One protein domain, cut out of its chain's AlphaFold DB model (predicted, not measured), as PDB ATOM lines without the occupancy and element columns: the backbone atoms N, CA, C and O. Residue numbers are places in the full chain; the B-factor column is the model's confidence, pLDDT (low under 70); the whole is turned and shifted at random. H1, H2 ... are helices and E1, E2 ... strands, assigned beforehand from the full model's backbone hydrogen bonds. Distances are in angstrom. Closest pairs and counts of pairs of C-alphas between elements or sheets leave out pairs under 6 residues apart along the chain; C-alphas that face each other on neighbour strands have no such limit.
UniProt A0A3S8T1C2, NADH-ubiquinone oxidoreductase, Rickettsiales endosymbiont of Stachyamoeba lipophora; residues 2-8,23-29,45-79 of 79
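This is residues 2 to 8, 23 to 29 and 45 to 79 of the 79 residues of the protein "NADH-ubiquinone oxidoreductase" of Rickettsiales endosymbiont of Stachyamoeba lipophora (UniProt A0A3S8T1C2). A small twisted sheet of four strands has one helix, H1, packed along one face, while its other face is bare of helices. The stretch of residues 45 to 51 before E3 runs out past the end of the sheet and makes part of the longest axis. The printed part has 49 residues with one named helix and four named strands, in the order E1, E2, E3, H1, E4; the sheet is mixed and runs E3, E2, E1, E4. The class is mixed, helices and strands, and the whole is compact, with a radius of gyration of the C-alphas of 10.1 A and spans of 30 by 22 by 16 A.

E1 is residues 2 to 6, 12.9 A from first to last C-alpha, and begins with C-alpha 2 at (0.159, 49.119, -22.032). E2, residues 23 to 27, measures 13.5 A. E3, residues 52 to 55, measures 10.0 A. H1, residues 58 to 68, measures 15.7 A and begins with C-alpha 58 at (2.934, 37.536, -33.700). E4, residues 73 to 76, measures 9.6 A and ends with C-alpha 76 at (-3.946, 41.273, -28.028).

E1 and E2 are inner strands and antiparallel, at 162 degrees, with N 4 and O 26 2.8 A apart, within hydrogen-bond range. E3, an edge strand, is antiparallel to E2 at 152 degrees, with N 25 and O 53 at 2.9 A. E4, the other edge strand, is parallel to E1 at 21 degrees, with N 3 and O 73 at 2.9 A. E3 and E4 are apart. From edge to edge the strands' lines turn by 60 degrees. H1 is on the sheet at a height of 7.8 A, in two layers, a helix on one face of a sheet. It lies over E1 and only just over E2, on which 3 of its C-alphas fall. On the local plane it stands at 17 degrees to E1, along the strands. The closest C-alphas of E1 and H1 are those of Ile 5 and Ala 61, 7.1 A apart. E3, H1 and E4 form a split strand-helix-strand unit, two strands running the same way with E2 and E1 between them, and its crossover is right-handed. In H1 every O i to N i+4 pair is within hydrogen-bond range.

The C-alphas farthest apart are those of Thr 45 and Thr 57, 30.8 A. Residues 9 to 22 are not printed, with 7.5 A between C-alphas 8 and 23; residues 30 to 44 are not printed, with 9.7 A between C-alphas 29 and 45. The links E3 to H1 and H1 to E4 are tight. The mean pLDDT of the printed part is 80.8; it is under 70 at residue 29, residues 70 to 71 and residues 77 to 79.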
ATOM      1  N   HIS A   2       0.617  50.328 -21.331       78.19
ATOM      2  CA  HIS A   2       0.159  49.119 -22.032       78.19
ATOM      3  C   HIS A   2       0.777  49.054 -23.433       78.19
ATOM      4  O   HIS A   2       1.046  50.086 -24.050       78.19
ATOM      5  N   ALA A   3       1.010  47.848 -23.950       83.06
ATOM      6  CA  ALA A   3       1.475  47.633 -25.318       83.06
ATOM      7  C   ALA A   3       0.437  46.811 -26.084       83.06
ATOM      8  O   ALA A   3       0.050  45.718 -25.671       83.06
ATOM      9  N   LYS A   4      -0.014  47.327 -27.224       85.88
ATOM     10  CA  LYS A   4      -0.993  46.670 -28.091       85.88
ATOM     11  C   LYS A   4      -0.272  45.972 -29.228       85.88
ATOM     12  O   LYS A   4       0.488  46.598 -29.964       85.88
ATOM     13  N   ILE A   5      -0.533  44.677 -29.390       88.12
ATOM     14  CA  ILE A   5      -0.072  43.898 -30.543       88.12
ATOM     15  C   ILE A   5      -1.285  43.552 -31.387       88.12
ATOM     16  O   ILE A   5      -2.212  42.890 -30.918       88.12
ATOM     17  N   TYR A   6      -1.277  43.990 -32.641       87.25
ATOM     18  CA  TYR A   6      -2.400  43.767 -33.540       87.25
ATOM     19  C   TYR A   6      -1.968  43.676 -34.998       87.25
ATOM     20  O   TYR A   6      -0.865  44.063 -35.392       87.25
ATOM     21  N   ARG A   7      -2.870  43.150 -35.822       85.56
ATOM     22  CA  ARG A   7      -2.712  43.088 -37.270       85.56
ATOM     23  C   ARG A   7      -3.740  44.031 -37.897       85.56
ATOM     24  O   ARG A   7      -4.934  43.793 -37.725       85.56
ATOM     25  N   PRO A   8      -3.323  45.101 -38.598       83.75
ATOM     26  CA  PRO A   8      -4.262  46.080 -39.123       83.75
ATOM     27  C   PRO A   8      -5.166  45.437 -40.175       83.75
ATOM     28  O   PRO A   8      -4.727  44.668 -41.038       83.75
ATOM     29  N   TRP A  23       2.459  42.496 -38.491       89.12
ATOM     30  CA  TRP A  23       2.067  42.681 -37.101       89.12
ATOM     31  C   TRP A  23       2.641  43.998 -36.601       89.12
ATOM     32  O   TRP A  23       3.787  44.321 -36.908       89.12
ATOM     33  N   ILE A  24       1.845  44.760 -35.867       89.12
ATOM     34  CA  ILE A  24       2.230  46.058 -35.323       89.12
ATOM     35  C   ILE A  24       2.216  45.950 -33.806       89.12
ATOM     36  O   ILE A  24       1.256  45.439 -33.231       89.12
ATOM     37  N   LEU A  25       3.289  46.429 -33.186       89.12
ATOM     38  CA  LEU A  25       3.363  46.696 -31.758       89.12
ATOM     39  C   LEU A  25       3.350  48.215 -31.558       89.12
ATOM     40  O   LEU A  25       4.205  48.919 -32.101       89.12
ATOM     41  N   GLU A  26       2.359  48.693 -30.814       87.75
ATOM     42  CA  GLU A  26       2.135  50.105 -30.502       87.75
ATOM     43  C   GLU A  26       2.025  50.293 -28.985       87.75
ATOM     44  O   GLU A  26       1.484  49.438 -28.282       87.75
ATOM     45  N   PHE A  27       2.544  51.412 -28.486       84.00
ATOM     46  CA  PHE A  27       2.464  51.776 -27.074       84.00
ATOM     47  C   PHE A  27       1.240  52.651 -26.823       84.00
ATOM     48  O   PHE A  27       0.979  53.602 -27.561       84.00
ATOM     49  N   GLU A  28       0.473  52.314 -25.790       75.50
ATOM     50  CA  GLU A  28      -0.644  53.136 -25.340       75.50
ATOM     51  C   GLU A  28      -0.127  54.361 -24.582       75.50
ATOM     52  O   GLU A  28       0.883  54.277 -23.882       75.50
ATOM     53  N   GLN A  29      -0.819  55.493 -24.746       69.31
ATOM     54  CA  GLN A  29      -0.458  56.737 -24.074       69.31
ATOM     55  C   GLN A  29      -0.511  56.563 -22.559       69.31
ATOM     56  O   GLN A  29      -1.550  56.192 -22.014       69.31
ATOM     57  N   THR A  45       3.889  65.015 -23.825       76.69
ATOM     58  CA  THR A  45       5.067  64.670 -23.014       76.69
ATOM     59  C   THR A  45       5.527  63.230 -23.265       76.69
ATOM     60  O   THR A  45       6.603  62.837 -22.825       76.69
ATOM     61  N   ASP A  46       4.717  62.438 -23.973       76.00
ATOM     62  CA  ASP A  46       4.953  61.020 -24.223       76.00
ATOM     63  C   ASP A  46       5.576  60.817 -25.614       76.00
ATOM     64  O   ASP A  46       4.955  61.073 -26.649       76.00
ATOM     65  N   THR A  47       6.828  60.360 -25.641       75.94
ATOM     66  CA  THR A  47       7.562  60.067 -26.882       75.94
ATOM     67  C   THR A  47       7.294  58.658 -27.405       75.94
ATOM     68  O   THR A  47       7.455  58.402 -28.602       75.94
ATOM     69  N   LEU A  48       6.852  57.742 -26.543       76.31
ATOM     70  CA  LEU A  48       6.633  56.340 -26.886       76.31
ATOM     71  C   LEU A  48       5.428  56.176 -27.812       76.31
ATOM     72  O   LEU A  48       5.419  55.266 -28.640       76.31
ATOM     73  N   GLN A  49       4.473  57.113 -27.773       74.81
ATOM     74  CA  GLN A  49       3.327  57.151 -28.688       74.81
ATOM     75  C   GLN A  49       3.732  57.165 -30.173       74.81
ATOM     76  O   GLN A  49       2.990  56.689 -31.036       74.81
ATOM     77  N   GLN A  50       4.887  57.738 -30.506       77.88
ATOM     78  CA  GLN A  50       5.315  57.864 -31.900       77.88
ATOM     79  C   GLN A  50       5.928  56.568 -32.447       77.88
ATOM     80  O   GLN A  50       6.109  56.432 -33.659       77.88
ATOM     81  N   ILE A  51       6.245  55.606 -31.577       84.56
ATOM     82  CA  ILE A  51       6.977  54.400 -31.946       84.56
ATOM     83  C   ILE A  51       5.992  53.307 -32.362       84.56
ATOM     84  O   ILE A  51       5.202  52.810 -31.563       84.56
ATOM     85  N   LYS A  52       6.096  52.881 -33.625       87.25
ATOM     86  CA  LYS A  52       5.411  51.694 -34.153       87.25
ATOM     87  C   LYS A  52       6.439  50.704 -34.662       87.25
ATOM     88  O   LYS A  52       7.229  51.027 -35.551       87.25
ATOM     89  N   LEU A  53       6.410  49.494 -34.120       88.44
ATOM     90  CA  LEU A  53       7.314  48.425 -34.531       88.44
ATOM     91  C   LEU A  53       6.565  47.410 -35.388       88.44
ATOM     92  O   LEU A  53       5.473  46.968 -35.036       88.44
ATOM     93  N   TYR A  54       7.166  47.047 -36.520       89.75
ATOM     94  CA  TYR A  54       6.581  46.121 -37.483       89.75
ATOM     95  C   TYR A  54       7.280  44.769 -37.414       89.75
ATOM     96  O   TYR A  54       8.495  44.681 -37.575       89.75
ATOM     97  N   PHE A  55       6.492  43.711 -37.261       89.81
ATOM     98  CA  PHE A  55       6.956  42.333 -37.189       89.81
ATOM     99  C   PHE A  55       6.288  41.475 -38.265       89.81
ATOM    100  O   PHE A  55       5.164  41.731 -38.699       89.81
ATOM    101  N   SER A  56       6.979  40.420 -38.690       87.38
ATOM    102  CA  SER A  56       6.430  39.446 -39.642       87.38
ATOM    103  C   SER A  56       5.512  38.428 -38.962       87.38
ATOM    104  O   SER A  56       4.578  37.927 -39.583       87.38
ATOM    105  N   THR A  57       5.754  38.130 -37.682       88.50
ATOM    106  CA  THR A  57       5.006  37.132 -36.901       88.50
ATOM    107  C   THR A  57       4.572  37.703 -35.553       88.50
ATOM    108  O   THR A  57       5.247  38.563 -34.983       88.50
ATOM    109  N   LYS A  58       3.453  37.190 -35.031       85.88
ATOM    110  CA  LYS A  58       2.934  37.536 -33.700       85.88
ATOM    111  C   LYS A  58       3.933  37.181 -32.596       85.88
ATOM    112  O   LYS A  58       4.169  37.972 -31.689       85.88
ATOM    113  N   GLU A  59       4.557  36.011 -32.699       88.12
ATOM    114  CA  GLU A  59       5.516  35.497 -31.715       88.12
ATOM    115  C   GLU A  59       6.748  36.395 -31.578       88.12
ATOM    116  O   GLU A  59       7.194  36.652 -30.462       88.12
ATOM    117  N   GLN A  60       7.266  36.938 -32.687       88.94
ATOM    118  CA  GLN A  60       8.378  37.893 -32.641       88.94
ATOM    119  C   GLN A  60       7.997  39.180 -31.907       88.94
ATOM    120  O   GLN A  60       8.781  39.659 -31.089       88.94
ATOM    121  N   ALA A  61       6.791  39.702 -32.148       87.06
ATOM    122  CA  ALA A  61       6.298  40.885 -31.447       87.06
ATOM    123  C   ALA A  61       6.158  40.625 -29.936       87.06
ATOM    124  O   ALA A  61       6.600  41.437 -29.127       87.06
ATOM    125  N   ILE A  62       5.618  39.463 -29.550       86.38
ATOM    126  CA  ILE A  62       5.466  39.068 -28.141       86.38
ATOM    127  C   ILE A  62       6.827  38.871 -27.471       86.38
ATOM    128  O   ILE A  62       7.031  39.347 -26.357       86.38
ATOM    129  N   ASN A  63       7.770  38.195 -28.128       89.56
ATOM    130  CA  ASN A  63       9.110  37.986 -27.580       89.56
ATOM    131  C   ASN A  63       9.856  39.310 -27.397       89.56
ATOM    132  O   ASN A  63      10.527  39.499 -26.385       89.56
ATOM    133  N   TYR A  64       9.707  40.241 -28.342       88.94
ATOM    134  CA  TYR A  64      10.262  41.584 -28.211       88.94
ATOM    135  C   TYR A  64       9.631  42.339 -27.033       88.94
ATOM    136  O   TYR A  64      10.359  42.861 -26.188       88.94
ATOM    137  N   ALA A  65       8.298  42.327 -26.926       85.00
ATOM    138  CA  ALA A  65       7.571  42.957 -25.826       85.00
ATOM    139  C   ALA A  65       8.010  42.401 -24.464       85.00
ATOM    140  O   ALA A  65       8.412  43.159 -23.591       85.00
ATOM    141  N   LYS A  66       8.048  41.073 -24.311       84.06
ATOM    142  CA  LYS A  66       8.480  40.412 -23.069       84.06
ATOM    143  C   LYS A  66       9.926  40.730 -22.689       84.06
ATOM    144  O   LYS A  66      10.241  40.795 -21.506       84.06
ATOM    145  N   LYS A  67      10.813  40.901 -23.675       86.75
ATOM    146  CA  LYS A  67      12.243  41.138 -23.441       86.75
ATOM    147  C   LYS A  67      12.551  42.582 -23.051       86.75
ATOM    148  O   LYS A  67      13.390  42.799 -22.184       86.75
ATOM    149  N   TYR A  68      11.924  43.552 -23.713       82.38
ATOM    150  CA  TYR A  68      12.268  44.971 -23.564       82.38
ATOM    151  C   TYR A  68      11.251  45.766 -22.748       82.38
ATOM    152  O   TYR A  68      11.588  46.828 -22.235       82.38
ATOM    153  N   LEU A  69      10.029  45.255 -22.597       75.44
ATOM    154  CA  LEU A  69       8.942  45.909 -21.872       75.44
ATOM    155  C   LEU A  69       8.340  44.971 -20.815       75.44
ATOM    156  O   LEU A  69       7.156  44.644 -20.878       75.44
ATOM    157  N   PRO A  70       9.125  44.548 -19.809       68.25
ATOM    158  CA  PRO A  70       8.668  43.602 -18.791       68.25
ATOM    159  C   PRO A  70       7.510  44.129 -17.930       68.25
ATOM    160  O   PRO A  70       6.831  43.340 -17.285       68.25
ATOM    161  N   GLN A  71       7.283  45.447 -17.915       69.00
ATOM    162  CA  GLN A  71       6.189  46.083 -17.176       69.00
ATOM    163  C   GLN A  71       4.977  46.433 -18.048       69.00
ATOM    164  O   GLN A  71       3.981  46.924 -17.524       69.00
ATOM    165  N   ALA A  72       5.051  46.225 -19.368       71.75
ATOM    166  CA  ALA A  72       3.936  46.537 -20.248       71.75
ATOM    167  C   ALA A  72       2.958  45.365 -20.311       71.75
ATOM    168  O   ALA A  72       3.331  44.236 -20.634       71.75
ATOM    169  N   GLU A  73       1.687  45.647 -20.055       74.94
ATOM    170  CA  GLU A  73       0.625  44.668 -20.247       74.94
ATOM    171  C   GLU A  73       0.335  44.525 -21.748       74.94
ATOM    172  O   GLU A  73       0.082  45.517 -22.442       74.94
ATOM    173  N   ILE A  74       0.429  43.294 -22.258       77.56
ATOM    174  CA  ILE A  74       0.251  42.993 -23.679       77.56
ATOM    175  C   ILE A  74      -1.236  42.789 -23.948       77.56
ATOM    176  O   ILE A  74      -1.808  41.773 -23.559       77.56
ATOM    177  N   ILE A  75      -1.837  43.726 -24.671       77.19
ATOM    178  CA  ILE A  75      -3.219  43.618 -25.128       77.19
ATOM    179  C   ILE A  75      -3.191  43.063 -26.550       77.19
ATOM    180  O   ILE A  75      -2.696  43.701 -27.485       77.19
ATOM    181  N   GLU A  76      -3.712  41.851 -26.712       73.50
ATOM    182  CA  GLU A  76      -3.946  41.273 -28.028       73.50
ATOM    183  C   GLU A  76      -5.288  41.775 -28.559       73.50
ATOM    184  O   GLU A  76      -6.346  41.410 -28.049       73.50
ATOM    185  N   ALA A  77      -5.253  42.592 -29.610       64.31
ATOM    186  CA  ALA A  77      -6.471  42.911 -30.337       64.31
ATOM    187  C   ALA A  77      -6.728  41.790 -31.352       64.31
ATOM    188  O   ALA A  77      -6.154  41.772 -32.447       64.31
ATOM    189  N   SER A  78      -7.570  40.832 -30.958       53.31
ATOM    190  CA  SER A  78      -8.251  39.971 -31.920       53.31
ATOM    191  C   SER A  78      -9.326  40.815 -32.597       53.31
ATOM    192  O   SER A  78     -10.140  41.432 -31.919       53.31
ATOM    193  N   LEU A  79      -9.220  40.865 -33.921       50.94
ATOM    194  CA  LEU A  79     -10.054  41.575 -34.894       50.94
ATOM    195  C   LEU A  79     -11.531  41.737 -34.501       50.94
ATOM    196  O   LEU A  79     -12.151  40.708 -34.149       50.94
TER     197      LEU A  79